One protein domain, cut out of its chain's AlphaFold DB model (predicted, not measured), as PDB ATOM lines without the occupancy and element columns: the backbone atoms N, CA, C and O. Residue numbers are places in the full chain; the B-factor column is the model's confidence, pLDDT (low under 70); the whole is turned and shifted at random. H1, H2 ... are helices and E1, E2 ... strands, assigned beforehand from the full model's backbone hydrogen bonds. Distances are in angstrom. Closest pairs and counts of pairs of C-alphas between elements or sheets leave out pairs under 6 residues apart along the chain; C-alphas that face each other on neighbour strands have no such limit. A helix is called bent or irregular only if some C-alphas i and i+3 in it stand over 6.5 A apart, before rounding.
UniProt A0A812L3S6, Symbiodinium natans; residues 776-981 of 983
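This is residues 776 to 981 of the 983 residues of a protein of Symbiodinium natans (UniProt A0A812L3S6). A twisted sheet of five strands has the arm H4b over one face at its E3 and E2 side, while the other arm of the same long, bent helix H4, H4a, which comes before H4b along the chain, folds against H3 in a long helical hairpin reaching away from the sheet. H1, H2 and H6 gather at another side, and H7 follows H6 as an arm whose residues 974 to 979 stand free. The printed part has 206 residues, with seven named helices and five named strands in the order H1 E1 E2 H2 E3 H3 H4 E4 H5 E5 H6 H7; the sheet runs E3 E2 E1 E4 E5 and is mixed, and the class is mixed, helices and strands. The whole is compact, with a radius of gyration of the C-alphas of 18.3 A and spans of 55 by 40 by 34 A.

Begin at C-alpha 790, at (123.712, 145.453, 207.405), where E1, residues 790 to 798, starts its 25.6 A run. E2, residues 801 to 808, covers 22.9 A and E3, residues 824 to 830, 20.1 A; E4 is residues 908 to 913 and E5 residues 940 to 942. For the longest helix, find C-alpha 862 at (140.758, 116.468, 217.684): H4, residues 862 to 891, was assigned as one helix by its hydrogen bonds, but it is bent, with C-alphas 878 and 881 6.6 A apart. Its arms are H4a, residues 862 to 878, 24.7 A long, and H4b, residues 881 to 891, 15.3 A long. H3, residues 833 to 854, measures 31.3 A. The others are H1, residues 778 to 784, H2, residues 815 to 820, H5, residues 926 to 939, H6, residues 946 to 957, and H7, residues 965 to 980, which measures 24.2 A and ends at C-alpha 980, (132.852, 123.005, 202.347). H5 and H7 are irregular: C-alphas 931 and 934 are 9.4 A apart, and C-alphas 976 and 979 are 7.3 A apart.

In the sheet, look first at the hairpin E1 and E2, antiparallel, where N 794 and O 805 are 2.8 A apart, within hydrogen-bond range. E3 is antiparallel to E2, with N 806 and O 825 at 2.8 A. E1 and E4 are parallel, with N 793 and O 910 at 2.9 A; E4 and E5 are parallel, with N 941 and O 909 at 2.8 A. E4, H5, E5 form a strand-helix-strand unit, two parallel neighbour strands with a helix between, its crossover right-handed; E3, H3 H4, E4 form a split one, with E2 and E1 between its strands, also right-handed. H4b is on one face of the sheet, making two layers, at a height over the sheet of 9.2 A; it lies over E2 and runs along the strands at 27 degrees on the local plane. H3 and H4a form a helical hairpin and touch at a shallow tilt of 20 degrees, opposite ways, closest at the C-alphas of Ile 843 and Ile 868, 6.4 A. H5 only grazes the sheet and touches H4b, closest at the C-alphas of Glu 881 and Ser 927, 5.0 A. H1 touches H6, closest at the C-alphas of Ile 781 and Ala 950, 6.4 A, and H2, closest at those of Leu 783 and Arg 818, 7.2 A. H6 touches H7 at a steep tilt of 62 degrees, closest at the C-alphas of Ala 957 and Pro 965, 5.4 A. H3 and H7 are apart. Every O i to N i+4 pair is within hydrogen-bond range in H1, H2, H3 and H6, against 12 of 13 in H4a, 6 of 7 in H4b, 10 of 12 in H7 and 3 of 10 in H5, where 8 of 11 O i to N i+3 pairs are.

The C-alphas farthest apart, those of Ala 816 and Ser 856, are 58.3 A apart. The printed part has no cut. The long links are H4 to E4, 16 residues, and E4 to H5, 12 residues. The mean pLDDT of the printed part is 74.2; 46 residues are under 70, among them residues 894 to 904 and 953 to 981, and H7 has a mean of 36.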
ATOM      1  N   PRO A 776     123.729 148.805 189.565       77.25
ATOM      2  CA  PRO A 776     123.258 149.923 190.385       77.25
ATOM      3  C   PRO A 776     124.407 150.558 191.174       77.25
ATOM      4  O   PRO A 776     125.386 149.882 191.500       77.25
ATOM      5  N   SER A 777     124.281 151.849 191.496       82.94
ATOM      6  CA  SER A 777     125.316 152.554 192.259       82.94
ATOM      7  C   SER A 777     125.491 151.943 193.651       82.94
ATOM      8  O   SER A 777     124.591 151.298 194.188       82.94
ATOM      9  N   ILE A 778     126.649 152.162 194.272       86.12
ATOM     10  CA  ILE A 778     126.932 151.622 195.607       86.12
ATOM     11  C   ILE A 778     125.938 152.183 196.634       86.12
ATOM     12  O   ILE A 778     125.372 151.409 197.401       86.12
ATOM     13  N   GLU A 779     125.631 153.483 196.573       86.00
ATOM     14  CA  GLU A 779     124.525 154.100 197.321       86.00
ATOM     15  C   GLU A 779     123.193 153.353 197.104       86.00
ATOM     16  O   GLU A 779     122.530 152.966 198.063       86.00
ATOM     17  N   GLU A 780     122.806 153.085 195.852       84.38
ATOM     18  CA  GLU A 780     121.562 152.380 195.531       84.38
ATOM     19  C   GLU A 780     121.543 150.937 196.060       84.38
ATOM     20  O   GLU A 780     120.517 150.488 196.576       84.38
ATOM     21  N   ILE A 781     122.674 150.226 196.021       85.38
ATOM     22  CA  ILE A 781     122.806 148.885 196.603       85.38
ATOM     23  C   ILE A 781     122.606 148.928 198.125       85.38
ATOM     24  O   ILE A 781     121.849 148.115 198.665       85.38
ATOM     25  N   LEU A 782     123.248 149.882 198.808       86.06
ATOM     26  CA  LEU A 782     123.143 150.066 200.259       86.06
ATOM     27  C   LEU A 782     121.723 150.449 200.700       86.06
ATOM     28  O   LEU A 782     121.275 150.021 201.763       86.06
ATOM     29  N   LEU A 783     121.001 151.222 199.883       85.12
ATOM     30  CA  LEU A 783     119.628 151.647 200.162       85.12
ATOM     31  C   LEU A 783     118.576 150.573 199.839       85.12
ATOM     32  O   LEU A 783     117.625 150.415 200.610       85.12
ATOM     33  N   SER A 784     118.712 149.874 198.710       80.38
ATOM     34  CA  SER A 784     117.601 149.142 198.071       80.38
ATOM     35  C   SER A 784     117.834 147.640 197.878       80.38
ATOM     36  O   SER A 784     116.882 146.918 197.583       80.38
ATOM     37  N   HIS A 785     119.068 147.146 198.020       77.62
ATOM     38  CA  HIS A 785     119.402 145.730 197.788       77.62
ATOM     39  C   HIS A 785     119.943 145.000 199.023       77.62
ATOM     40  O   HIS A 785     120.055 143.773 199.004       77.62
ATOM     41  N   LEU A 786     120.232 145.725 200.103       79.56
ATOM     42  CA  LEU A 786     120.597 145.166 201.401       79.56
ATOM     43  C   LEU A 786     119.459 145.336 202.417       79.56
ATOM     44  O   LEU A 786     118.769 146.357 202.396       79.56
ATOM     45  N   PRO A 787     119.265 144.383 203.348       78.44
ATOM     46  CA  PRO A 787     118.369 144.597 204.477       78.44
ATOM     47  C   PRO A 787     118.884 145.735 205.366       78.44
ATOM     48  O   PRO A 787     120.087 146.007 205.401       78.44
ATOM     49  N   ALA A 788     117.984 146.373 206.112       81.06
ATOM     50  CA  ALA A 788     118.333 147.407 207.083       81.06
ATOM     51  C   ALA A 788     119.369 146.909 208.108       81.06
ATOM     52  O   ALA A 788     119.287 145.769 208.575       81.06
ATOM     53  N   LEU A 789     120.299 147.789 208.492       85.38
ATOM     54  CA  LEU A 789     121.308 147.556 209.533       85.38
ATOM     55  C   LEU A 789     122.302 146.430 209.203       85.38
ATOM     56  O   LEU A 789     122.767 145.702 210.083       85.38
ATOM     57  N   THR A 790     122.638 146.307 207.920       87.94
ATOM     58  CA  THR A 790     123.712 145.453 207.405       87.94
ATOM     59  C   THR A 790     125.005 146.251 207.347       87.94
ATOM     60  O   THR A 790     125.115 147.196 206.568       87.94
ATOM     61  N   LEU A 791     125.994 145.869 208.147       90.88
ATOM     62  CA  LEU A 791     127.334 146.435 208.072       90.88
ATOM     63  C   LEU A 791     128.091 145.761 206.923       90.88
ATOM     64  O   LEU A 791     128.387 144.575 206.992       90.88
ATOM     65  N   VAL A 792     128.396 146.492 205.857       92.56
ATOM     66  CA  VAL A 792     129.223 146.004 204.743       92.56
ATOM     67  C   VAL A 792     130.676 146.343 205.039       92.56
ATOM     68  O   VAL A 792     130.958 147.502 205.319       92.56
ATOM     69  N   VAL A 793     131.594 145.374 204.959       92.50
ATOM     70  CA  VAL A 793     133.035 145.575 205.205       92.50
ATOM     71  C   VAL A 793     133.864 144.983 204.067       92.50
ATOM     72  O   VAL A 793     133.896 143.770 203.878       92.50
ATOM     73  N   THR A 794     134.578 145.832 203.331       91.75
ATOM     74  CA  THR A 794     135.588 145.440 202.341       91.75
ATOM     75  C   THR A 794     136.960 145.285 202.997       91.75
ATOM     76  O   THR A 794     137.347 146.103 203.831       91.75
ATOM     77  N   LEU A 795     137.698 144.235 202.620       89.69
ATOM     78  CA  LEU A 795     139.045 143.937 203.127       89.69
ATOM     79  C   LEU A 795     139.994 143.655 201.962       89.69
ATOM     80  O   LEU A 795     139.828 142.657 201.260       89.69
ATOM     81  N   GLN A 796     140.988 144.520 201.755       88.12
ATOM     82  CA  GLN A 796     141.901 144.430 200.609       88.12
ATOM     83  C   GLN A 796     143.359 144.527 201.046       88.12
ATOM     84  O   GLN A 796     143.754 145.497 201.690       88.12
ATOM     85  N   PHE A 797     144.172 143.536 200.685       84.75
ATOM     86  CA  PHE A 797     145.567 143.448 201.105       84.75
ATOM     87  C   PHE A 797     146.515 143.961 200.011       84.75
ATOM     88  O   PHE A 797     146.757 143.287 199.009       84.75
ATOM     89  N   ARG A 798     147.058 145.174 200.170       79.25
ATOM     90  CA  ARG A 798     147.918 145.843 199.174       79.25
ATOM     91  C   ARG A 798     149.111 146.520 199.840       79.25
ATOM     92  O   ARG A 798     148.958 147.204 200.845       79.25
ATOM     93  N   SER A 799     150.300 146.365 199.256       70.12
ATOM     94  CA  SER A 799     151.519 147.103 199.636       70.12
ATOM     95  C   SER A 799     151.837 147.101 201.144       70.12
ATOM     96  O   SER A 799     152.216 148.128 201.699       70.12
ATOM     97  N   ASN A 800     151.690 145.944 201.804       75.38
ATOM     98  CA  ASN A 800     151.881 145.734 203.253       75.38
ATOM     99  C   ASN A 800     150.812 146.389 204.155       75.38
ATOM    100  O   ASN A 800     151.028 146.554 205.356       75.38
ATOM    101  N   TYR A 801     149.653 146.745 203.598       81.31
ATOM    102  CA  TYR A 801     148.499 147.241 204.343       81.31
ATOM    103  C   TYR A 801     147.241 146.432 204.033       81.31
ATOM    104  O   TYR A 801     147.026 145.994 202.902       81.31
ATOM    105  N   ILE A 802     146.370 146.299 205.030       84.62
ATOM    106  CA  ILE A 802     144.956 145.998 204.815       84.62
ATOM    107  C   ILE A 802     144.215 147.325 204.752       84.62
ATOM    108  O   ILE A 802     144.195 148.088 205.722       84.62
ATOM    109  N   TYR A 803     143.610 147.586 203.601       87.12
ATOM    110  CA  TYR A 803     142.656 148.660 203.389       87.12
ATOM    111  C   TYR A 803     141.273 148.143 203.768       87.12
ATOM    112  O   TYR A 803     140.811 147.132 203.233       87.12
ATOM    113  N   VAL A 804     140.635 148.832 204.713       88.19
ATOM    114  CA  VAL A 804     139.290 148.518 205.192       88.19
ATOM    115  C   VAL A 804     138.368 149.655 204.793       88.19
ATOM    116  O   VAL A 804     138.655 150.813 205.107       88.19
ATOM    117  N   GLY A 805     137.259 149.327 204.138       90.25
ATOM    118  CA  GLY A 805     136.119 150.223 203.977       90.25
ATOM    119  C   GLY A 805     134.889 149.580 204.602       90.25
ATOM    120  O   GLY A 805     134.587 148.434 204.294       90.25
ATOM    121  N   ALA A 806     134.178 150.291 205.468       91.06
ATOM    122  CA  ALA A 806     132.983 149.795 206.137       91.06
ATOM    123  C   ALA A 806     131.847 150.819 206.077       91.06
ATOM    124  O   ALA A 806     132.099 152.007 206.240       91.06
ATOM    125  N   VAL A 807     130.604 150.382 205.888       92.19
ATOM    126  CA  VAL A 807     129.417 151.257 205.934       92.19
ATOM    127  C   VAL A 807     128.194 150.472 206.401       92.19
ATOM    128  O   VAL A 807     128.037 149.296 206.069       92.19
ATOM    129  N   LEU A 808     127.325 151.113 207.178       90.12
ATOM    130  CA  LEU A 808     126.080 150.524 207.666       90.12
ATOM    131  C   LEU A 808     124.921 150.875 206.721       90.12
ATOM    132  O   LEU A 808     124.723 152.048 206.408       90.12
ATOM    133  N   SER A 809     124.144 149.881 206.275       88.94
ATOM    134  CA  SER A 809     122.914 150.153 205.526       88.94
ATOM    135  C   SER A 809     121.847 150.777 206.445       88.94
ATOM    136  O   SER A 809     121.646 150.309 207.571       88.94
ATOM    137  N   PRO A 810     121.141 151.822 205.986       84.56
ATOM    138  CA  PRO A 810     120.281 152.639 206.836       84.56
ATOM    139  C   PRO A 810     118.957 151.943 207.161       84.56
ATOM    140  O   PRO A 810     118.469 151.110 206.384       84.56
ATOM    141  N   ASP A 811     118.359 152.317 208.294       78.44
ATOM    142  CA  ASP A 811     117.075 151.774 208.755       78.44
ATOM    143  C   ASP A 811     115.896 152.302 207.911       78.44
ATOM    144  O   ASP A 811     116.087 153.021 206.927       78.44
ATOM    145  N   ALA A 812     114.665 151.925 208.248       72.94
ATOM    146  CA  ALA A 812     113.461 152.434 207.596       72.94
ATOM    147  C   ALA A 812     113.330 153.969 207.721       72.94
ATOM    148  O   ALA A 812     113.510 154.535 208.797       72.94
ATOM    149  N   GLY A 813     112.977 154.634 206.618       72.50
ATOM    150  CA  GLY A 813     112.833 156.091 206.521       72.50
ATOM    151  C   GLY A 813     112.717 156.550 205.065       72.50
ATOM    152  O   GLY A 813     112.802 155.726 204.147       72.50
ATOM    153  N   ASP A 814     112.549 157.853 204.838       76.75
ATOM    154  CA  ASP A 814     112.514 158.403 203.478       76.75
ATOM    155  C   ASP A 814     113.910 158.398 202.835       76.75
ATOM    156  O   ASP A 814     114.934 158.495 203.515       76.75
ATOM    157  N   ARG A 815     113.987 158.299 201.496       78.69
ATOM    158  CA  ARG A 815     115.273 158.121 200.785       78.69
ATOM    159  C   ARG A 815     116.309 159.197 201.144       78.69
ATOM    160  O   ARG A 815     117.477 158.864 201.311       78.69
ATOM    161  N   ALA A 816     115.888 160.454 201.291       78.38
ATOM    162  CA  ALA A 816     116.782 161.558 201.648       78.38
ATOM    163  C   ALA A 816     117.386 161.406 203.058       78.38
ATOM    164  O   ALA A 816     118.570 161.673 203.249       78.38
ATOM    165  N   GLU A 817     116.603 160.926 204.027       78.19
ATOM    166  CA  GLU A 817     117.062 160.656 205.394       78.19
ATOM    167  C   GLU A 817     117.993 159.440 205.424       78.19
ATOM    168  O   GLU A 817     119.045 159.464 206.061       78.19
ATOM    169  N   ARG A 818     117.649 158.387 204.670       80.38
ATOM    170  CA  ARG A 818     118.454 157.163 204.564       80.38
ATOM    171  C   ARG A 818     119.826 157.411 203.928       80.38
ATOM    172  O   ARG A 818     120.800 156.820 204.380       80.38
ATOM    173  N   VAL A 819     119.941 158.316 202.951       82.81
ATOM    174  CA  VAL A 819     121.249 158.740 202.402       82.81
ATOM    175  C   VAL A 819     122.102 159.434 203.469       82.81
ATOM    176  O   VAL A 819     123.286 159.135 203.588       82.81
ATOM    177  N   GLN A 820     121.516 160.308 204.294       80.12
ATOM    178  CA  GLN A 820     122.240 161.016 205.364       80.12
ATOM    179  C   GLN A 820     122.705 160.092 206.507       80.12
ATOM    180  O   GLN A 820     123.647 160.424 207.224       80.12
ATOM    181  N   GLN A 821     122.071 158.927 206.666       80.69
ATOM    182  CA  GLN A 821     122.471 157.890 207.624       80.69
ATOM    183  C   GLN A 821     123.675 157.048 207.158       80.69
ATOM    184  O   GLN A 821     124.250 156.320 207.969       80.69
ATOM    185  N   LEU A 822     124.087 157.131 205.885       84.88
ATOM    186  CA  LEU A 822     125.253 156.408 205.376       84.88
ATOM    187  C   LEU A 822     126.551 157.035 205.913       84.88
ATOM    188  O   LEU A 822     127.096 157.966 205.321       84.88
ATOM    189  N   GLN A 823     127.063 156.504 207.025       83.50
ATOM    190  CA  GLN A 823     128.354 156.894 207.604       83.50
ATOM    191  C   GLN A 823     129.426 155.829 207.307       83.50
ATOM    192  O   GLN A 823     129.401 154.751 207.907       83.50
ATOM    193  N   PRO A 824     130.343 156.084 206.353       86.62
ATOM    194  CA  PRO A 824     131.394 155.144 205.996       86.62
ATOM    195  C   PRO A 824     132.662 155.364 206.834       86.62
ATOM    196  O   PRO A 824     133.206 156.467 206.911       86.62
ATOM    197  N   MET A 825     133.181 154.277 207.399       87.19
ATOM    198  CA  MET A 825     134.483 154.205 208.053       87.19
ATOM    199  C   MET A 825     135.518 153.660 207.071       87.19
ATOM    200  O   MET A 825     135.346 152.582 206.505       87.19
ATOM    201  N   VAL A 826     136.640 154.354 206.916       85.81
ATOM    202  CA  VAL A 826     137.739 153.928 206.044       85.81
ATOM    203  C   VAL A 826     139.030 153.940 206.866       85.81
ATOM    204  O   VAL A 826     139.444 154.986 207.358       85.81
ATOM    205  N   SER A 827     139.630 152.767 207.109       82.88
ATOM    206  CA  SER A 827     140.805 152.626 207.990       82.88
ATOM    207  C   SER A 827     141.851 151.632 207.465       82.88
ATOM    208  O   SER A 827     141.517 150.490 207.150       82.88
ATOM    209  N   ARG A 828     143.128 152.033 207.414       83.75
ATOM    210  CA  ARG A 828     144.233 151.153 207.004       83.75
ATOM    211  C   ARG A 828     144.983 150.610 208.213       83.75
ATOM    212  O   ARG A 828     145.088 151.278 209.248       83.75
ATOM    213  N   HIS A 829     145.513 149.405 208.059       79.75
ATOM    214  CA  HIS A 829     146.317 148.706 209.060       79.75
ATOM    215  C   HIS A 829     147.566 148.158 208.385       79.75
ATOM    216  O   HIS A 829     147.455 147.536 207.334       79.75
ATOM    217  N   MET A 830     148.748 148.416 208.945       79.00
ATOM    218  CA  MET A 830     149.993 147.835 208.435       79.00
ATOM    219  C   MET A 830     150.069 146.375 208.881       79.00
ATOM    220  O   MET A 830     149.892 146.102 210.063       79.00
ATOM    221  N   VAL A 831     150.336 145.458 207.952       73.56
ATOM    222  CA  VAL A 831     150.415 144.019 208.228       73.56
ATOM    223  C   VAL A 831     151.539 143.405 207.399       73.56
ATOM    224  O   VAL A 831     151.655 143.671 206.199       73.56
ATOM    225  N   HIS A 832     152.378 142.577 208.020       74.81
ATOM    226  CA  HIS A 832     153.526 141.991 207.343       74.81
ATOM    227  C   HIS A 832     153.082 140.876 206.366       74.81
ATOM    228  O   HIS A 832     152.487 139.886 206.798       74.81
ATOM    229  N   PRO A 833     153.382 140.959 205.051       69.81
ATOM    230  CA  PRO A 833     152.883 139.983 204.072       69.81
ATOM    231  C   PRO A 833     153.303 138.543 204.352       69.81
ATOM    232  O   PRO A 833     152.547 137.613 204.081       69.81
ATOM    233  N   ALA A 834     154.506 138.354 204.905       71.50
ATOM    234  CA  ALA A 834     155.008 137.024 205.223       71.50
ATOM    235  C   ALA A 834     154.207 136.356 206.351       71.50
ATOM    236  O   ALA A 834     154.045 135.141 206.318       71.50
ATOM    237  N   GLU A 835     153.674 137.120 207.309       70.62
ATOM    238  CA  GLU A 835     152.854 136.590 208.409       70.62
ATOM    239  C   GLU A 835     151.496 136.138 207.867       70.62
ATOM    240  O   GLU A 835     151.137 134.969 208.005       70.62
ATOM    241  N   VAL A 836     150.813 137.013 207.117       70.94
ATOM    242  CA  VAL A 836     149.524 136.706 206.471       70.94
ATOM    243  C   VAL A 836     149.631 135.473 205.578       70.94
ATOM    244  O   VAL A 836     148.841 134.539 205.708       70.94
ATOM    245  N   GLN A 837     150.641 135.425 204.704       76.31
ATOM    246  CA  GLN A 837     150.834 134.291 203.805       76.31
ATOM    247  C   GLN A 837     151.228 133.009 204.557       76.31
ATOM    248  O   GLN A 837     150.811 131.922 204.157       76.31
ATOM    249  N   THR A 838     151.990 133.110 205.652       77.31
ATOM    250  CA  THR A 838     152.342 131.949 206.486       77.31
ATOM    251  C   THR A 838     151.104 131.364 207.156       77.31
ATOM    252  O   THR A 838     150.895 130.156 207.066       77.31
ATOM    253  N   SER A 839     150.246 132.192 207.753       71.38
ATOM    254  CA  SER A 839     149.012 131.726 208.397       71.38
ATOM    255  C   SER A 839     147.999 131.180 207.387       71.38
ATOM    256  O   SER A 839     147.444 130.108 207.620       71.38
ATOM    257  N   ILE A 840     147.841 131.811 206.212       75.19
ATOM    258  CA  ILE A 840     147.063 131.246 205.091       75.19
ATOM    259  C   ILE A 840     147.587 129.852 204.717       75.19
ATOM    260  O   ILE A 840     146.809 128.905 204.607       75.19
ATOM    261  N   ASN A 841     148.903 129.702 204.544       80.88
ATOM    262  CA  ASN A 841     149.511 128.427 204.160       80.88
ATOM    263  C   ASN A 841     149.357 127.355 205.256       80.88
ATOM    264  O   ASN A 841     149.102 126.195 204.927       80.88
ATOM    265  N   ARG A 842     149.462 127.726 206.543       79.94
ATOM    266  CA  ARG A 842     149.189 126.834 207.686       79.94
ATOM    267  C   ARG A 842     147.735 126.348 207.658       79.94
ATOM    268  O   ARG A 842     147.515 125.142 207.636       79.94
ATOM    269  N   ILE A 843     146.763 127.261 207.564       74.62
ATOM    270  CA  ILE A 843     145.324 126.934 207.523       74.62
ATOM    271  C   ILE A 843     145.000 126.027 206.328       74.62
ATOM    272  O   ILE A 843     144.362 124.990 206.498       74.62
ATOM    273  N   LEU A 844     145.484 126.355 205.125       76.88
ATOM    274  CA  LEU A 844     145.271 125.533 203.927       76.88
ATOM    275  C   LEU A 844     145.918 124.142 204.034       76.88
ATOM    276  O   LEU A 844     145.331 123.158 203.580       76.88
ATOM    277  N   SER A 845     147.104 124.044 204.644       80.56
ATOM    278  CA  SER A 845     147.773 122.764 204.891       80.56
ATOM    279  C   SER A 845     146.956 121.882 205.833       80.56
ATOM    280  O   SER A 845     146.707 120.719 205.511       80.56
ATOM    281  N   THR A 846     146.501 122.422 206.967       76.50
ATOM    282  CA  THR A 846     145.726 121.651 207.947       76.50
ATOM    283  C   THR A 846     144.332 121.306 207.415       76.50
ATOM    284  O   THR A 846     143.911 120.160 207.548       76.50
ATOM    285  N   ASN A 847     143.668 122.209 206.681       76.50
ATOM    286  CA  ASN A 847     142.426 121.898 205.960       76.50
ATOM    287  C   ASN A 847     142.615 120.734 204.973       76.50
ATOM    288  O   ASN A 847     141.791 119.828 204.936       76.50
ATOM    289  N   SER A 848     143.721 120.692 204.220       77.62
ATOM    290  CA  SER A 848     144.005 119.566 203.315       77.62
ATOM    291  C   SER A 848     144.303 118.253 204.057       77.62
ATOM    292  O   SER A 848     144.063 117.173 203.516       77.62
ATOM    293  N   GLN A 849     144.827 118.311 205.286       76.56
ATOM    294  CA  GLN A 849     144.988 117.129 206.140       76.56
ATOM    295  C   GLN A 849     143.633 116.630 206.659       76.56
ATOM    296  O   GLN A 849     143.386 115.427 206.602       76.56
ATOM    297  N   ILE A 850     142.742 117.539 207.064       74.56
ATOM    298  CA  ILE A 850     141.369 117.218 207.473       74.56
ATOM    299  C   ILE A 850     140.559 116.655 206.295       74.56
ATOM    300  O   ILE A 850     139.985 115.584 206.441       74.56
ATOM    301  N   GLU A 851     140.591 117.271 205.103       76.19
ATOM    302  CA  GLU A 851     139.947 116.728 203.889       76.19
ATOM    303  C   GLU A 851     140.426 115.289 203.594       76.19
ATOM    304  O   GLU A 851     139.621 114.407 203.298       76.19
ATOM    305  N   LYS A 852     141.734 115.014 203.717       78.69
ATOM    306  CA  LYS A 852     142.290 113.660 203.524       78.69
ATOM    307  C   LYS A 852     141.863 112.678 204.612       78.69
ATOM    308  O   LYS A 852     141.643 111.512 204.291       78.69
ATOM    309  N   GLN A 853     141.750 113.121 205.866       73.12
ATOM    310  CA  GLN A 853     141.233 112.286 206.950       73.12
ATOM    311  C   GLN A 853     139.747 111.981 206.751       73.12
ATOM    312  O   GLN A 853     139.399 110.808 206.777       73.12
ATOM    313  N   LEU A 854     138.911 112.976 206.437       70.75
ATOM    314  CA  LEU A 854     137.467 112.827 206.183       70.75
ATOM    315  C   LEU A 854     137.145 111.850 205.037       70.75
ATOM    316  O   LEU A 854     136.137 111.147 205.074       70.75
ATOM    317  N   LEU A 855     138.027 111.746 204.039       72.94
ATOM    318  CA  LEU A 855     137.946 110.737 202.972       72.94
ATOM    319  C   LEU A 855     138.282 109.301 203.436       72.94
ATOM    320  O   LEU A 855     138.064 108.354 202.681       72.94
ATOM    321  N   SER A 856     138.824 109.127 204.644       73.62
ATOM    322  CA  SER A 856     139.295 107.848 205.207       73.62
ATOM    323  C   SER A 856     138.616 107.438 206.526       73.62
ATOM    324  O   SER A 856     138.503 106.243 206.802       73.62
ATOM    325  N   SER A 857     138.123 108.400 207.309       69.19
ATOM    326  CA  SER A 857     137.377 108.231 208.558       69.19
ATOM    327  C   SER A 857     136.326 109.341 208.695       69.19
ATOM    328  O   SER A 857     136.623 110.488 208.376       69.19
ATOM    329  N   PRO A 858     135.109 109.052 209.194       67.75
ATOM    330  CA  PRO A 858     134.060 110.066 209.351       67.75
ATOM    331  C   PRO A 858     134.296 111.024 210.531       67.75
ATOM    332  O   PRO A 858     133.572 112.004 210.671       67.75
ATOM    333  N   GLU A 859     135.277 110.734 211.388       72.31
ATOM    334  CA  GLU A 859     135.678 111.562 212.524       72.31
ATOM    335  C   GLU A 859     137.020 112.236 212.209       72.31
ATOM    336  O   GLU A 859     137.940 111.592 211.690       72.31
ATOM    337  N   VAL A 860     137.115 113.534 212.515       71.12
ATOM    338  CA  VAL A 860     138.341 114.338 212.400       71.12
ATOM    339  C   VAL A 860     139.161 114.185 213.677       71.12
ATOM    340  O   VAL A 860     138.605 114.216 214.773       71.12
ATOM    341  N   ASP A 861     140.484 114.066 213.551       78.25
ATOM    342  CA  ASP A 861     141.381 114.049 214.707       78.25
ATOM    343  C   ASP A 861     141.236 115.350 215.537       78.25
ATOM    344  O   ASP A 861     141.489 116.440 215.004       78.25
ATOM    345  N   PRO A 862     140.872 115.282 216.836       77.88
ATOM    346  CA  PRO A 862     140.758 116.468 217.684       77.88
ATOM    347  C   PRO A 862     142.075 117.252 217.796       77.88
ATOM    348  O   PRO A 862     142.041 118.462 218.011       77.88
ATOM    349  N   ALA A 863     143.237 116.618 217.585       76.06
ATOM    350  CA  ALA A 863     144.513 117.328 217.522       76.06
ATOM    351  C   ALA A 863     144.633 118.226 216.275       76.06
ATOM    352  O   ALA A 863     145.262 119.281 216.340       76.06
ATOM    353  N   LEU A 864     144.023 117.858 215.139       73.69
ATOM    354  CA  LEU A 864     143.981 118.723 213.953       73.69
ATOM    355  C   LEU A 864     142.980 119.867 214.120       73.69
ATOM    356  O   LEU A 864     143.294 120.989 213.727       73.69
ATOM    357  N   GLN A 865     141.824 119.613 214.742       74.75
ATOM    358  CA  GLN A 865     140.861 120.670 215.076       74.75
ATOM    359  C   GLN A 865     141.491 121.721 216.002       74.75
ATOM    360  O   GLN A 865     141.411 122.916 215.720       74.75
ATOM    361  N   GLU A 866     142.198 121.283 217.049       79.25
ATOM    362  CA  GLU A 866     142.903 122.180 217.970       79.25
ATOM    363  C   GLU A 866     144.039 122.953 217.282       79.25
ATOM    364  O   GLU A 866     144.194 124.153 217.498       79.25
ATOM    365  N   ASN A 867     144.797 122.311 216.384       77.81
ATOM    366  CA  ASN A 867     145.830 122.993 215.600       77.81
ATOM    367  C   ASN A 867     145.255 124.063 214.657       77.81
ATOM    368  O   ASN A 867     145.870 125.117 214.503       77.81
ATOM    369  N   ILE A 868     144.088 123.837 214.035       77.12
ATOM    370  CA  ILE A 868     143.410 124.898 213.271       77.12
ATOM    371  C   ILE A 868     142.973 126.019 214.201       77.12
ATOM    372  O   ILE A 868     143.228 127.179 213.888       77.12
ATOM    373  N   ARG A 869     142.362 125.685 215.342       80.88
ATOM    374  CA  ARG A 869     141.890 126.669 216.316       80.88
ATOM    375  C   ARG A 869     143.016 127.596 216.772       80.88
ATOM    376  O   ARG A 869     142.866 128.804 216.636       80.88
ATOM    377  N   MET A 870     144.167 127.053 217.173       80.19
ATOM    378  CA  MET A 870     145.331 127.860 217.563       80.19
ATOM    379  C   MET A 870     145.852 128.762 216.433       80.19
ATOM    380  O   MET A 870     146.182 129.914 216.685       80.19
ATOM    381  N   VAL A 871     145.918 128.278 215.185       76.56
ATOM    382  CA  VAL A 871     146.384 129.099 214.044       76.56
ATOM    383  C   VAL A 871     145.360 130.180 213.668       76.56
ATOM    384  O   VAL A 871     145.742 131.263 213.227       76.56
ATOM    385  N   VAL A 872     144.064 129.908 213.841       80.62
ATOM    386  CA  VAL A 872     142.987 130.889 213.655       80.62
ATOM    387  C   VAL A 872     143.012 131.939 214.768       80.62
ATOM    388  O   VAL A 872     142.919 133.118 214.450       80.62
ATOM    389  N   GLU A 873     143.213 131.549 216.029       82.19
ATOM    390  CA  GLU A 873     143.373 132.463 217.174       82.19
ATOM    391  C   GLU A 873     144.641 133.342 217.024       82.19
ATOM    392  O   GLU A 873     144.543 134.566 217.103       82.19
ATOM    393  N   GLU A 874     145.802 132.761 216.677       79.25
ATOM    394  CA  GLU A 874     147.058 133.488 216.373       79.25
ATOM    395  C   GLU A 874     146.849 134.533 215.258       79.25
ATOM    396  O   GLU A 874     147.359 135.652 215.330       79.25
ATOM    397  N   PHE A 875     146.080 134.188 214.224       78.75
ATOM    398  CA  PHE A 875     145.778 135.082 213.107       78.75
ATOM    399  C   PHE A 875     144.731 136.158 213.455       78.75
ATOM    400  O   PHE A 875     144.854 137.302 213.007       78.75
ATOM    401  N   ASP A 876     143.727 135.814 214.264       83.62
ATOM    402  CA  ASP A 876     142.683 136.722 214.745       83.62
ATOM    403  C   ASP A 876     143.287 137.873 215.559       83.62
ATOM    404  O   ASP A 876     143.028 139.038 215.249       83.62
ATOM    405  N   GLU A 877     144.169 137.566 216.519       82.81
ATOM    406  CA  GLU A 877     144.837 138.560 217.374       82.81
ATOM    407  C   GLU A 877     145.618 139.622 216.582       82.81
ATOM    408  O   GLU A 877     145.599 140.804 216.934       82.81
ATOM    409  N   HIS A 878     146.292 139.216 215.502       76.00
ATOM    410  CA  HIS A 878     147.156 140.102 214.715       76.00
ATOM    411  C   HIS A 878     146.396 140.903 213.650       76.00
ATOM    412  O   HIS A 878     146.800 142.020 213.321       76.00
ATOM    413  N   LEU A 879     145.320 140.345 213.087       77.12
ATOM    414  CA  LEU A 879     144.702 140.866 211.864       77.12
ATOM    415  C   LEU A 879     143.275 141.379 212.066       77.12
ATOM    416  O   LEU A 879     142.917 142.437 211.544       77.12
ATOM    417  N   MET A 880     142.465 140.639 212.820       84.69
ATOM    418  CA  MET A 880     141.023 140.867 212.919       84.69
ATOM    419  C   MET A 880     140.632 141.554 214.229       84.69
ATOM    420  O   MET A 880     139.775 142.433 214.202       84.69
ATOM    421  N   GLU A 881     141.314 141.293 215.344       86.56
ATOM    422  CA  GLU A 881     141.078 141.972 216.624       86.56
ATOM    423  C   GLU A 881     141.343 143.498 216.575       86.56
ATOM    424  O   GLU A 881     140.505 144.264 217.068       86.56
ATOM    425  N   PRO A 882     142.414 144.009 215.924       85.69
ATOM    426  CA  PRO A 882     142.613 145.454 215.747       85.69
ATOM    427  C   PRO A 882     141.535 146.112 214.873       85.69
ATOM    428  O   PRO A 882     141.243 147.301 215.030       85.69
ATOM    429  N   LEU A 883     140.945 145.352 213.948       85.62
ATOM    430  CA  LEU A 883     139.840 145.782 213.096       85.62
ATOM    431  C   LEU A 883     138.506 145.757 213.858       85.62
ATOM    432  O   LEU A 883     137.790 146.757 213.847       85.62
ATOM    433  N   SER A 884     138.202 144.662 214.556       88.50
ATOM    434  CA  SER A 884     137.001 144.465 215.372       88.50
ATOM    435  C   SER A 884     136.805 145.626 216.347       88.50
ATOM    436  O   SER A 884     135.766 146.282 216.313       88.50
ATOM    437  N   ARG A 885     137.853 146.003 217.095       87.50
ATOM    438  CA  ARG A 885     137.819 147.153 218.019       87.50
ATOM    439  C   ARG A 885     137.529 148.498 217.333       87.50
ATOM    440  O   ARG A 885     136.920 149.374 217.944       87.50
ATOM    441  N   ARG A 886     137.955 148.696 216.076       85.75
ATOM    442  CA  ARG A 886     137.629 149.914 215.300       85.75
ATOM    443  C   ARG A 886     136.185 149.901 214.800       85.75
ATOM    444  O   ARG A 886     135.528 150.934 214.865       85.75
ATOM    445  N   LEU A 887     135.692 148.750 214.336       87.81
ATOM    446  CA  LEU A 887     134.293 148.582 213.924       87.81
ATOM    447  C   LEU A 887     133.345 148.790 215.114       87.81
ATOM    448  O   LEU A 887     132.389 149.549 214.994       87.81
ATOM    449  N   GLU A 888     133.657 148.194 216.268       88.44
ATOM    450  CA  GLU A 888     132.966 148.405 217.545       88.44
ATOM    451  C   GLU A 888     132.895 149.896 217.901       88.44
ATOM    452  O   GLU A 888     131.804 150.450 218.022       88.44
ATOM    453  N   GLY A 889     134.047 150.574 217.979       84.31
ATOM    454  CA  GLY A 889     134.113 151.986 218.360       84.31
ATOM    455  C   GLY A 889     133.411 152.957 217.400       84.31
ATOM    456  O   GLY A 889     133.086 154.069 217.809       84.31
ATOM    457  N   HIS A 890     133.167 152.561 216.145       85.69
ATOM    458  CA  HIS A 890     132.495 153.403 215.151       85.69
ATOM    459  C   HIS A 890     130.992 153.102 215.020       85.69
ATOM    460  O   HIS A 890     130.186 154.033 214.986       85.69
ATOM    461  N   PHE A 891     130.607 151.820 214.965       86.38
ATOM    462  CA  PHE A 891     129.240 151.381 214.648       86.38
ATOM    463  C   PHE A 891     128.430 150.879 215.858       86.38
ATOM    464  O   PHE A 891     127.206 150.836 215.774       86.38
ATOM    465  N   TRP A 892     129.064 150.555 216.992       85.56
ATOM    466  CA  TRP A 892     128.397 150.139 218.240       85.56
ATOM    467  C   TRP A 892     128.576 151.192 219.344       85.56
ATOM    468  O   TRP A 892     128.994 150.902 220.466       85.56
ATOM    469  N   GLN A 893     128.230 152.446 219.041       71.38
ATOM    470  CA  GLN A 893     128.449 153.606 219.924       71.38
ATOM    471  C   GLN A 893     127.734 153.507 221.288       71.38
ATOM    472  O   GLN A 893     128.111 154.197 222.232       71.38
ATOM    473  N   CYS A 894     126.724 152.638 221.411       66.50
ATOM    474  CA  CYS A 894     126.010 152.355 222.662       66.50
ATOM    475  C   CYS A 894     126.444 151.043 223.352       66.50
ATOM    476  O   CYS A 894     125.827 150.633 224.333       66.50
ATOM    477  N   GLY A 895     127.502 150.391 222.861       69.88
ATOM    478  CA  GLY A 895     127.996 149.097 223.332       69.88
ATOM    479  C   GLY A 895     127.437 147.907 222.543       69.88
ATOM    480  O   GLY A 895     126.321 147.950 222.018       69.88
ATOM    481  N   LEU A 896     128.219 146.821 222.490       67.19
ATOM    482  CA  LEU A 896     128.007 145.661 221.607       67.19
ATOM    483  C   LEU A 896     126.626 144.987 221.708       67.19
ATOM    484  O   LEU A 896     126.171 144.371 220.746       67.19
ATOM    485  N   HIS A 897     125.944 145.099 222.854       67.62
ATOM    486  CA  HIS A 897     124.705 144.360 223.146       67.62
ATOM    487  C   HIS A 897     123.577 145.241 223.726       67.62
ATOM    488  O   HIS A 897     122.683 144.740 224.405       67.62
ATOM    489  N   ALA A 898     123.610 146.557 223.492       60.19
ATOM    490  CA  ALA A 898     122.558 147.469 223.944       60.19
ATOM    491  C   ALA A 898     121.388 147.549 222.944       60.19
ATOM    492  O   ALA A 898     121.517 148.128 221.868       60.19
ATOM    493  N   GLU A 899     120.216 147.026 223.317       55.50
ATOM    494  CA  GLU A 899     118.969 147.204 222.555       55.50
ATOM    495  C   GLU A 899     118.290 148.540 222.912       55.50
ATOM    496  O   GLU A 899     117.307 148.591 223.655       55.50
ATOM    497  N   LEU A 900     118.829 149.653 222.399       54.81
ATOM    498  CA  LEU A 900     118.247 150.990 222.574       54.81
ATOM    499  C   LEU A 900     117.448 151.428 221.328       54.81
ATOM    500  O   LEU A 900     117.993 151.426 220.225       54.81
ATOM    501  N   PRO A 901     116.186 151.881 221.469       51.75
ATOM    502  CA  PRO A 901     115.292 152.155 220.337       51.75
ATOM    503  C   PRO A 901     115.621 153.424 219.530       51.75
ATOM    504  O   PRO A 901     114.843 153.796 218.656       51.75
ATOM    505  N   ALA A 902     116.734 154.103 219.821       53.50
ATOM    506  CA  ALA A 902     117.102 155.380 219.204       53.50
ATOM    507  C   ALA A 902     118.437 155.364 218.434       53.50
ATOM    508  O   ALA A 902     118.772 156.348 217.781       53.50
ATOM    509  N   THR A 903     119.202 154.273 218.512       57.19
ATOM    510  CA  THR A 903     120.530 154.132 217.891       57.19
ATOM    511  C   THR A 903     120.689 152.696 217.395       57.19
ATOM    512  O   THR A 903     120.845 151.788 218.218       57.19
ATOM    513  N   PRO A 904     120.610 152.444 216.081       67.19
ATOM    514  CA  PRO A 904     120.530 151.084 215.580       67.19
ATOM    515  C   PRO A 904     121.918 150.437 215.451       67.19
ATOM    516  O   PRO A 904     122.631 150.651 214.472       67.19
ATOM    517  N   ASN A 905     122.278 149.594 216.423       82.31
ATOM    518  CA  ASN A 905     123.429 148.697 216.296       82.31
ATOM    519  C   ASN A 905     123.274 147.795 215.045       82.31
ATOM    520  O   ASN A 905     122.155 147.348 214.752       82.31
ATOM    521  N   PRO A 906     124.370 147.468 214.330       86.38
ATOM    522  CA  PRO A 906     124.339 146.525 213.216       86.38
ATOM    523  C   PRO A 906     123.717 145.180 213.604       86.38
ATOM    524  O   PRO A 906     124.024 144.612 214.651       86.38
ATOM    525  N   ARG A 907     122.855 144.647 212.734       82.62
ATOM    526  CA  ARG A 907     122.172 143.356 212.934       82.62
ATOM    527  C   ARG A 907     122.864 142.189 212.242       82.62
ATOM    528  O   ARG A 907     122.611 141.044 212.602       82.62
ATOM    529  N   GLN A 908     123.685 142.483 211.239       87.00
ATOM    530  CA  GLN A 908     124.422 141.508 210.441       87.00
ATOM    531  C   GLN A 908     125.621 142.175 209.755       87.00
ATOM    532  O   GLN A 908     125.620 143.389 209.532       87.00
ATOM    533  N   LEU A 909     126.630 141.379 209.419       87.25
ATOM    534  CA  LEU A 909     127.894 141.791 208.814       87.25
ATOM    535  C   LEU A 909     128.072 141.086 207.467       87.25
ATOM    536  O   LEU A 909     128.012 139.864 207.399       87.25
ATOM    537  N   LEU A 910     128.330 141.845 206.404       89.88
ATOM    538  CA  LEU A 910     128.711 141.335 205.092       89.88
ATOM    539  C   LEU A 910     130.205 141.587 204.862       89.88
ATOM    540  O   LEU A 910     130.616 142.706 204.549       89.88
ATOM    541  N   LEU A 911     131.010 140.536 205.002       89.94
ATOM    542  CA  LEU A 911     132.433 140.537 204.696       89.94
ATOM    543  C   LEU A 911     132.665 140.395 203.193       89.94
ATOM    544  O   LEU A 911     132.191 139.461 202.546       89.94
ATOM    545  N   LEU A 912     133.469 141.298 202.654       91.50
ATOM    546  CA  LEU A 912     133.891 141.310 201.265       91.50
ATOM    547  C   LEU A 912     135.431 141.272 201.217       91.50
ATOM    548  O   LEU A 912     136.063 142.316 201.026       91.50
ATOM    549  N   PRO A 913     136.069 140.100 201.404       88.81
ATOM    550  CA  PRO A 913     137.512 139.944 201.259       88.81
ATOM    551  C   PRO A 913     137.964 139.963 199.792       88.81
ATOM    552  O   PRO A 913     137.243 139.542 198.884       88.81
ATOM    553  N   ASP A 914     139.195 140.410 199.560       85.12
ATOM    554  CA  ASP A 914     139.873 140.248 198.275       85.12
ATOM    555  C   ASP A 914     140.346 138.802 198.026       85.12
ATOM    556  O   ASP A 914     140.202 137.907 198.862       85.12
ATOM    557  N   ALA A 915     140.940 138.555 196.856       78.69
ATOM    558  CA  ALA A 915     141.396 137.221 196.469       78.69
ATOM    559  C   ALA A 915     142.495 136.626 197.377       78.69
ATOM    560  O   ALA A 915     142.623 135.401 197.418       78.69
ATOM    561  N   SER A 916     143.267 137.453 198.092       77.88
ATOM    562  CA  SER A 916     144.295 136.999 199.036       77.88
ATOM    563  C   SER A 916     143.676 136.546 200.356       77.88
ATOM    564  O   SER A 916     144.105 135.542 200.919       77.88
ATOM    565  N   LEU A 917     142.633 137.237 200.825       78.75
ATOM    566  CA  LEU A 917     141.948 136.920 202.081       78.75
ATOM    567  C   LEU A 917     140.776 135.929 201.912       78.75
ATOM    568  O   LEU A 917     140.354 135.296 202.878       78.75
ATOM    569  N   ALA A 918     140.282 135.722 200.687       77.25
ATOM    570  CA  ALA A 918     139.099 134.910 200.374       77.25
ATOM    571  C   ALA A 918     139.153 133.423 200.790       77.25
ATOM    572  O   ALA A 918     138.102 132.784 200.811       77.25
ATOM    573  N   ASN A 919     140.327 132.869 201.116       74.38
ATOM    574  CA  ASN A 919     140.485 131.477 201.565       74.38
ATOM    575  C   ASN A 919     140.550 131.315 203.098       74.38
ATOM    576  O   ASN A 919     140.595 130.188 203.585       74.38
ATOM    577  N   LEU A 920     140.586 132.413 203.858       75.88
ATOM    578  CA  LEU A 920     140.608 132.391 205.325       75.88
ATOM    579  C   LEU A 920     139.199 132.156 205.891       75.88
ATOM    580  O   LEU A 920     138.234 132.528 205.224       75.88
ATOM    581  N   PRO A 921     139.035 131.618 207.112       76.56
ATOM    582  CA  PRO A 921     137.729 131.444 207.750       76.56
ATOM    583  C   PRO A 921     137.338 132.691 208.570       76.56
ATOM    584  O   PRO A 921     137.194 132.640 209.786       76.56
ATOM    585  N   LEU A 922     137.221 133.850 207.910       82.75
ATOM    586  CA  LEU A 922     136.978 135.150 208.556       82.75
ATOM    587  C   LEU A 922     135.674 135.207 209.378       82.75
ATOM    588  O   LEU A 922     135.606 135.952 210.347       82.75
ATOM    589  N   GLU A 923     134.652 134.423 209.028       82.19
ATOM    590  CA  GLU A 923     133.360 134.365 209.733       82.19
ATOM    591  C   GLU A 923     133.485 133.723 211.113       82.19
ATOM    592  O   GLU A 923     132.715 134.042 212.013       82.19
ATOM    593  N   THR A 924     134.444 132.807 211.279       79.56
ATOM    594  CA  THR A 924     134.658 132.060 212.525       79.56
ATOM    595  C   THR A 924     135.727 132.704 213.409       79.56
ATOM    596  O   THR A 924     136.165 132.092 214.380       79.56
ATOM    597  N   MET A 925     136.184 133.910 213.064       84.94
ATOM    598  CA  MET A 925     137.209 134.649 213.804       84.94
ATOM    599  C   MET A 925     136.638 135.141 215.146       84.94
ATOM    600  O   MET A 925     135.641 135.876 215.133       84.94
ATOM    601  N   PRO A 926     137.231 134.769 216.300       85.50
ATOM    602  CA  PRO A 926     136.703 135.116 217.622       85.50
ATOM    603  C   PRO A 926     136.413 136.613 217.810       85.50
ATOM    604  O   PRO A 926     135.352 136.972 218.328       85.50
ATOM    605  N   SER A 927     137.298 137.493 217.331       88.25
ATOM    606  CA  SER A 927     137.124 138.946 217.426       88.25
ATOM    607  C   SER A 927     135.900 139.483 216.678       88.25
ATOM    608  O   SER A 927     135.289 140.448 217.146       88.25
ATOM    609  N   LEU A 928     135.508 138.884 215.546       86.25
ATOM    610  CA  LEU A 928     134.302 139.273 214.808       86.25
ATOM    611  C   LEU A 928     133.041 138.649 215.403       86.25
ATOM    612  O   LEU A 928     132.026 139.336 215.516       86.25
ATOM    613  N   LEU A 929     133.104 137.384 215.829       86.12
ATOM    614  CA  LEU A 929     131.991 136.717 216.509       86.12
ATOM    615  C   LEU A 929     131.567 137.494 217.768       86.12
ATOM    616  O   LEU A 929     130.372 137.687 218.001       86.12
ATOM    617  N   ARG A 930     132.539 138.034 218.522       87.00
ATOM    618  CA  ARG A 930     132.309 138.886 219.703       87.00
ATOM    619  C   ARG A 930     131.381 140.076 219.423       87.00
ATOM    620  O   ARG A 930     130.585 140.414 220.295       87.00
ATOM    621  N   LEU A 931     131.428 140.677 218.229       84.19
ATOM    622  CA  LEU A 931     130.613 141.856 217.880       84.19
ATOM    623  C   LEU A 931     129.097 141.587 217.927       84.19
ATOM    624  O   LEU A 931     128.306 142.512 218.091       84.19
ATOM    625  N   PHE A 932     128.693 140.319 217.808       82.62
ATOM    626  CA  PHE A 932     127.297 139.876 217.734       82.62
ATOM    627  C   PHE A 932     126.910 138.896 218.862       82.62
ATOM    628  O   PHE A 932     125.792 138.373 218.876       82.62
ATOM    629  N   GLY A 933     127.813 138.651 219.819       79.31
ATOM    630  CA  GLY A 933     127.586 137.759 220.961       79.31
ATOM    631  C   GLY A 933     127.255 136.322 220.542       79.31
ATOM    632  O   GLY A 933     127.808 135.795 219.578       79.31
ATOM    633  N   GLU A 934     126.308 135.688 221.239       70.94
ATOM    634  CA  GLU A 934     125.880 134.298 220.982       70.94
ATOM    635  C   GLU A 934     125.329 134.064 219.560       70.94
ATOM    636  O   GLU A 934     125.247 132.925 219.111       70.94
ATOM    637  N   ARG A 935     124.978 135.130 218.824       69.44
ATOM    638  CA  ARG A 935     124.427 135.060 217.461       69.44
ATOM    639  C   ARG A 935     125.471 135.226 216.352       69.44
ATOM    640  O   ARG A 935     125.100 135.225 215.177       69.44
ATOM    641  N   GLY A 936     126.757 135.377 216.684       66.81
ATOM    642  CA  GLY A 936     127.794 135.762 215.718       66.81
ATOM    643  C   GLY A 936     127.896 134.876 214.480       66.81
ATOM    644  O   GLY A 936     127.937 135.401 213.370       66.81
ATOM    645  N   ALA A 937     127.832 133.553 214.636       68.62
ATOM    646  CA  ALA A 937     127.933 132.626 213.507       68.62
ATOM    647  C   ALA A 937     126.737 132.700 212.532       68.62
ATOM    648  O   ALA A 937     126.872 132.324 211.372       68.62
ATOM    649  N   GLU A 938     125.576 133.195 212.976       72.62
ATOM    650  CA  GLU A 938     124.379 133.362 212.135       72.62
ATOM    651  C   GLU A 938     124.315 134.735 211.448       72.62
ATOM    652  O   GLU A 938     123.573 134.910 210.482       72.62
ATOM    653  N   CYS A 939     125.046 135.724 211.971       78.81
ATOM    654  CA  CYS A 939     124.934 137.128 211.568       78.81
ATOM    655  C   CYS A 939     126.064 137.596 210.637       78.81
ATOM    656  O   CYS A 939     125.984 138.708 210.116       78.81
ATOM    657  N   ILE A 940     127.107 136.786 210.423       83.69
ATOM    658  CA  ILE A 940     128.237 137.116 209.543       83.69
ATOM    659  C   ILE A 940     128.115 136.345 208.222       83.69
ATOM    660  O   ILE A 940     128.057 135.118 208.191       83.69
ATOM    661  N   LEU A 941     128.101 137.084 207.116       84.62
ATOM    662  CA  LEU A 941     128.014 136.594 205.743       84.62
ATOM    663  C   LEU A 941     129.283 136.976 204.971       84.62
ATOM    664  O   LEU A 941     129.910 137.991 205.277       84.62
ATOM    665  N   ARG A 942     129.621 136.226 203.915       83.81
ATOM    666  CA  ARG A 942     130.687 136.581 202.959       83.81
ATOM    667  C   ARG A 942     130.200 136.624 201.524       83.81
ATOM    668  O   ARG A 942     129.467 135.746 201.072       83.81
ATOM    669  N   ASP A 943     130.733 137.580 200.775       84.81
ATOM    670  CA  ASP A 943     130.666 137.575 199.319       84.81
ATOM    671  C   ASP A 943     131.992 138.007 198.670       84.81
ATOM    672  O   ASP A 943     132.895 138.514 199.327       84.81
ATOM    673  N   HIS A 944     132.118 137.800 197.360       80.31
ATOM    674  CA  HIS A 944     133.293 138.200 196.579       80.31
ATOM    675  C   HIS A 944     133.269 139.686 196.211       80.31
ATOM    676  O   HIS A 944     134.327 140.289 196.068       80.31
ATOM    677  N   SER A 945     132.085 140.281 196.016       87.62
ATOM    678  CA  SER A 945     131.921 141.738 195.897       87.62
ATOM    679  C   SER A 945     130.462 142.178 196.060       87.62
ATOM    680  O   SER A 945     129.534 141.419 195.764       87.62
ATOM    681  N   LEU A 946     130.272 143.439 196.456       85.94
ATOM    682  CA  LEU A 946     128.965 144.051 196.700       85.94
ATOM    683  C   LEU A 946     128.040 144.014 195.466       85.94
ATOM    684  O   LEU A 946     126.897 143.567 195.560       85.94
ATOM    685  N   HIS A 947     128.543 144.403 194.289       85.44
ATOM    686  CA  HIS A 947     127.746 144.422 193.057       85.44
ATOM    687  C   HIS A 947     127.303 143.015 192.606       85.44
ATOM    688  O   HIS A 947     126.199 142.846 192.086       85.44
ATOM    689  N   MET A 948     128.120 141.981 192.847       77.44
ATOM    690  CA  MET A 948     127.758 140.591 192.529       77.44
ATOM    691  C   MET A 948     126.690 140.031 193.478       77.44
ATOM    692  O   MET A 948     125.836 139.255 193.041       77.44
ATOM    693  N   MET A 949     126.704 140.449 194.748       80.94
ATOM    694  CA  MET A 949     125.633 140.148 195.700       80.94
ATOM    695  C   MET A 949     124.319 140.810 195.266       80.94
ATOM    696  O   MET A 949     123.300 140.130 195.154       80.94
ATOM    697  N   ALA A 950     124.357 142.111 194.953       77.62
ATOM    698  CA  ALA A 950     123.191 142.870 194.503       77.62
ATOM    699  C   ALA A 950     122.574 142.277 193.227       77.62
ATOM    700  O   ALA A 950     121.357 142.113 193.146       77.62
ATOM    701  N   LYS A 951     123.417 141.868 192.267       73.75
ATOM    702  CA  LYS A 951     122.960 141.169 191.064       73.75
ATOM    703  C   LYS A 951     122.217 139.871 191.401       73.75
ATOM    704  O   LYS A 951     121.099 139.693 190.937       73.75
ATOM    705  N   ARG A 952     122.775 138.995 192.248       72.56
ATOM    706  CA  ARG A 952     122.079 137.758 192.658       72.56
ATOM    707  C   ARG A 952     120.770 138.028 193.400       72.56
ATOM    708  O   ARG A 952     119.806 137.301 193.185       72.56
ATOM    709  N   ALA A 953     120.725 139.057 194.246       66.56
ATOM    710  CA  ALA A 953     119.501 139.451 194.938       66.56
ATOM    711  C   ALA A 953     118.401 139.844 193.935       66.56
ATOM    712  O   ALA A 953     117.284 139.338 194.033       66.56
ATOM    713  N   ARG A 954     118.742 140.650 192.919       66.12
ATOM    714  CA  ARG A 954     117.847 140.998 191.805       66.12
ATOM    715  C   ARG A 954     117.406 139.768 191.006       66.12
ATOM    716  O   ARG A 954     116.208 139.528 190.907       66.12
ATOM    717  N   ASP A 955     118.354 138.963 190.522       62.22
ATOM    718  CA  ASP A 955     118.079 137.761 189.721       62.22
ATOM    719  C   ASP A 955     117.179 136.754 190.484       62.22
ATOM    720  O   ASP A 955     116.417 136.009 189.874       62.22
ATOM    721  N   SER A 956     117.231 136.740 191.826       55.69
ATOM    722  CA  SER A 956     116.348 135.919 192.674       55.69
ATOM    723  C   SER A 956     114.956 136.522 192.920       55.69
ATOM    724  O   SER A 956     113.991 135.778 193.095       55.69
ATOM    725  N   ALA A 957     114.829 137.854 192.910       51.97
ATOM    726  CA  ALA A 957     113.560 138.546 193.129       51.97
ATOM    727  C   ALA A 957     112.593 138.369 191.946       51.97
ATOM    728  O   ALA A 957     111.393 138.216 192.163       51.97
ATOM    729  N   ASP A 958     113.117 138.285 190.718       46.25
ATOM    730  CA  ASP A 958     112.328 138.007 189.507       46.25
ATOM    731  C   ASP A 958     111.781 136.556 189.451       46.25
ATOM    732  O   ASP A 958     110.936 136.244 188.611       46.25
ATOM    733  N   VAL A 959     112.228 135.659 190.346       42.03
ATOM    734  CA  VAL A 959     111.876 134.220 190.339       42.03
ATOM    735  C   VAL A 959     110.872 133.823 191.434       42.03
ATOM    736  O   VAL A 959     110.170 132.825 191.267       42.03
ATOM    737  N   SER A 960     110.736 134.576 192.537       35.81
ATOM    738  CA  SER A 960     109.753 134.258 193.593       35.81
ATOM    739  C   SER A 960     108.924 135.461 194.051       35.81
ATOM    740  O   SER A 960     109.358 136.242 194.895       35.81
ATOM    741  N   ALA A 961     107.678 135.543 193.577       39.56
ATOM    742  CA  ALA A 961     106.719 136.568 194.000       39.56
ATOM    743  C   ALA A 961     106.147 136.364 195.425       39.56
ATOM    744  O   ALA A 961     105.608 137.308 195.992       39.56
ATOM    745  N   ASP A 962     106.276 135.163 196.008       37.16
ATOM    746  CA  ASP A 962     105.583 134.751 197.251       37.16
ATOM    747  C   ASP A 962     106.516 134.333 198.411       37.16
ATOM    748  O   ASP A 962     106.087 133.727 199.395       37.16
ATOM    749  N   SER A 963     107.813 134.652 198.348       36.59
ATOM    750  CA  SER A 963     108.710 134.460 199.496       36.59
ATOM    751  C   SER A 963     109.706 135.605 199.614       36.59
ATOM    752  O   SER A 963     110.202 136.092 198.603       36.59
ATOM    753  N   SER A 964     109.999 136.047 200.845       41.56
ATOM    754  CA  SER A 964     110.945 137.141 201.099       41.56
ATOM    755  C   SER A 964     112.276 136.850 200.384       41.56
ATOM    756  O   SER A 964     112.931 135.875 200.777       41.56
ATOM    757  N   PRO A 965     112.697 137.649 199.382       43.56
ATOM    758  CA  PRO A 965     113.690 137.217 198.389       43.56
ATOM    759  C   PRO A 965     115.034 136.809 199.007       43.56
ATOM    760  O   PRO A 965     115.688 135.879 198.538       43.56
ATOM    761  N   LEU A 966     115.398 137.404 200.148       43.00
ATOM    762  CA  LEU A 966     116.619 137.049 200.869       43.00
ATOM    763  C   LEU A 966     116.615 135.634 201.481       43.00
ATOM    764  O   LEU A 966     117.678 135.036 201.583       43.00
ATOM    765  N   LYS A 967     115.464 135.062 201.875       41.41
ATOM    766  CA  LYS A 967     115.419 133.677 202.397       41.41
ATOM    767  C   LYS A 967     115.652 132.646 201.295       41.41
ATOM    768  O   LYS A 967     116.319 131.647 201.546       41.41
ATOM    769  N   ALA A 968     115.157 132.903 200.083       38.59
ATOM    770  CA  ALA A 968     115.465 132.081 198.916       38.59
ATOM    771  C   ALA A 968     116.946 132.225 198.516       38.59
ATOM    772  O   ALA A 968     117.621 131.218 198.299       38.59
ATOM    773  N   ALA A 969     117.481 133.453 198.519       41.03
ATOM    774  CA  ALA A 969     118.899 133.705 198.268       41.03
ATOM    775  C   ALA A 969     119.820 133.032 199.308       41.03
ATOM    776  O   ALA A 969     120.803 132.408 198.921       41.03
ATOM    777  N   LEU A 970     119.483 133.080 200.604       42.38
ATOM    778  CA  LEU A 970     120.227 132.407 201.680       42.38
ATOM    779  C   LEU A 970     120.119 130.871 201.611       42.38
ATOM    780  O   LEU A 970     121.102 130.180 201.866       42.38
ATOM    781  N   ALA A 971     118.970 130.319 201.203       36.81
ATOM    782  CA  ALA A 971     118.836 128.879 200.957       36.81
ATOM    783  C   ALA A 971     119.704 128.414 199.769       36.81
ATOM    784  O   ALA A 971     120.366 127.380 199.846       36.81
ATOM    785  N   LEU A 972     119.777 129.210 198.696       36.78
ATOM    786  CA  LEU A 972     120.708 128.985 197.584       36.78
ATOM    787  C   LEU A 972     122.177 129.177 197.998       36.78
ATOM    788  O   LEU A 972     123.046 128.447 197.518       36.78
ATOM    789  N   TRP A 973     122.469 130.103 198.916       39.75
ATOM    790  CA  TRP A 973     123.811 130.330 199.464       39.75
ATOM    791  C   TRP A 973     124.327 129.068 200.179       39.75
ATOM    792  O   TRP A 973     125.419 128.583 199.864       39.75
ATOM    793  N   ALA A 974     123.481 128.443 201.008       34.84
ATOM    794  CA  ALA A 974     123.752 127.144 201.627       34.84
ATOM    795  C   ALA A 974     123.976 126.021 200.592       34.84
ATOM    796  O   ALA A 974     124.924 125.251 200.724       34.84
ATOM    797  N   CYS A 975     123.183 125.952 199.517       29.75
ATOM    798  CA  CYS A 975     123.379 124.943 198.466       29.75
ATOM    799  C   CYS A 975     124.644 125.145 197.611       29.75
ATOM    800  O   CYS A 975     125.178 124.166 197.095       29.75
ATOM    801  N   THR A 976     125.125 126.382 197.430       33.69
ATOM    802  CA  THR A 976     126.221 126.666 196.476       33.69
ATOM    803  C   THR A 976     127.608 126.703 197.129       33.69
ATOM    804  O   THR A 976     128.595 126.400 196.463       33.69
ATOM    805  N   TYR A 977     127.698 127.047 198.422       35.78
ATOM    806  CA  TYR A 977     128.963 127.085 199.180       35.78
ATOM    807  C   TYR A 977     128.986 126.171 200.421       35.78
ATOM    808  O   TYR A 977     130.067 125.875 200.930       35.78
ATOM    809  N   GLY A 978     127.841 125.650 200.877       28.72
ATOM    810  CA  GLY A 978     127.752 124.802 202.076       28.72
ATOM    811  C   GLY A 978     128.456 123.444 201.975       28.72
ATOM    812  O   GLY A 978     128.723 122.829 203.001       28.72
ATOM    813  N   PHE A 979     128.862 123.002 200.779       26.92
ATOM    814  CA  PHE A 979     129.609 121.748 200.589       26.92
ATOM    815  C   PHE A 979     131.087 121.794 201.044       26.92
ATOM    816  O   PHE A 979     131.838 120.859 200.776       26.92
ATOM    817  N   ARG A 980     131.520 122.874 201.715       29.69
ATOM    818  CA  ARG A 980     132.852 123.005 202.347       29.69
ATOM    819  C   ARG A 980     132.852 123.485 203.805       29.69
ATOM    820  O   ARG A 980     133.925 123.627 204.373       29.69
ATOM    821  N   MET A 981     131.683 123.740 204.394       26.34
ATOM    822  CA  MET A 981     131.529 124.209 205.787       26.34
ATOM    823  C   MET A 981     130.572 123.320 206.607       26.34
ATOM    824  O   MET A 981     130.189 123.675 207.716       26.34
TER     825      MET A 981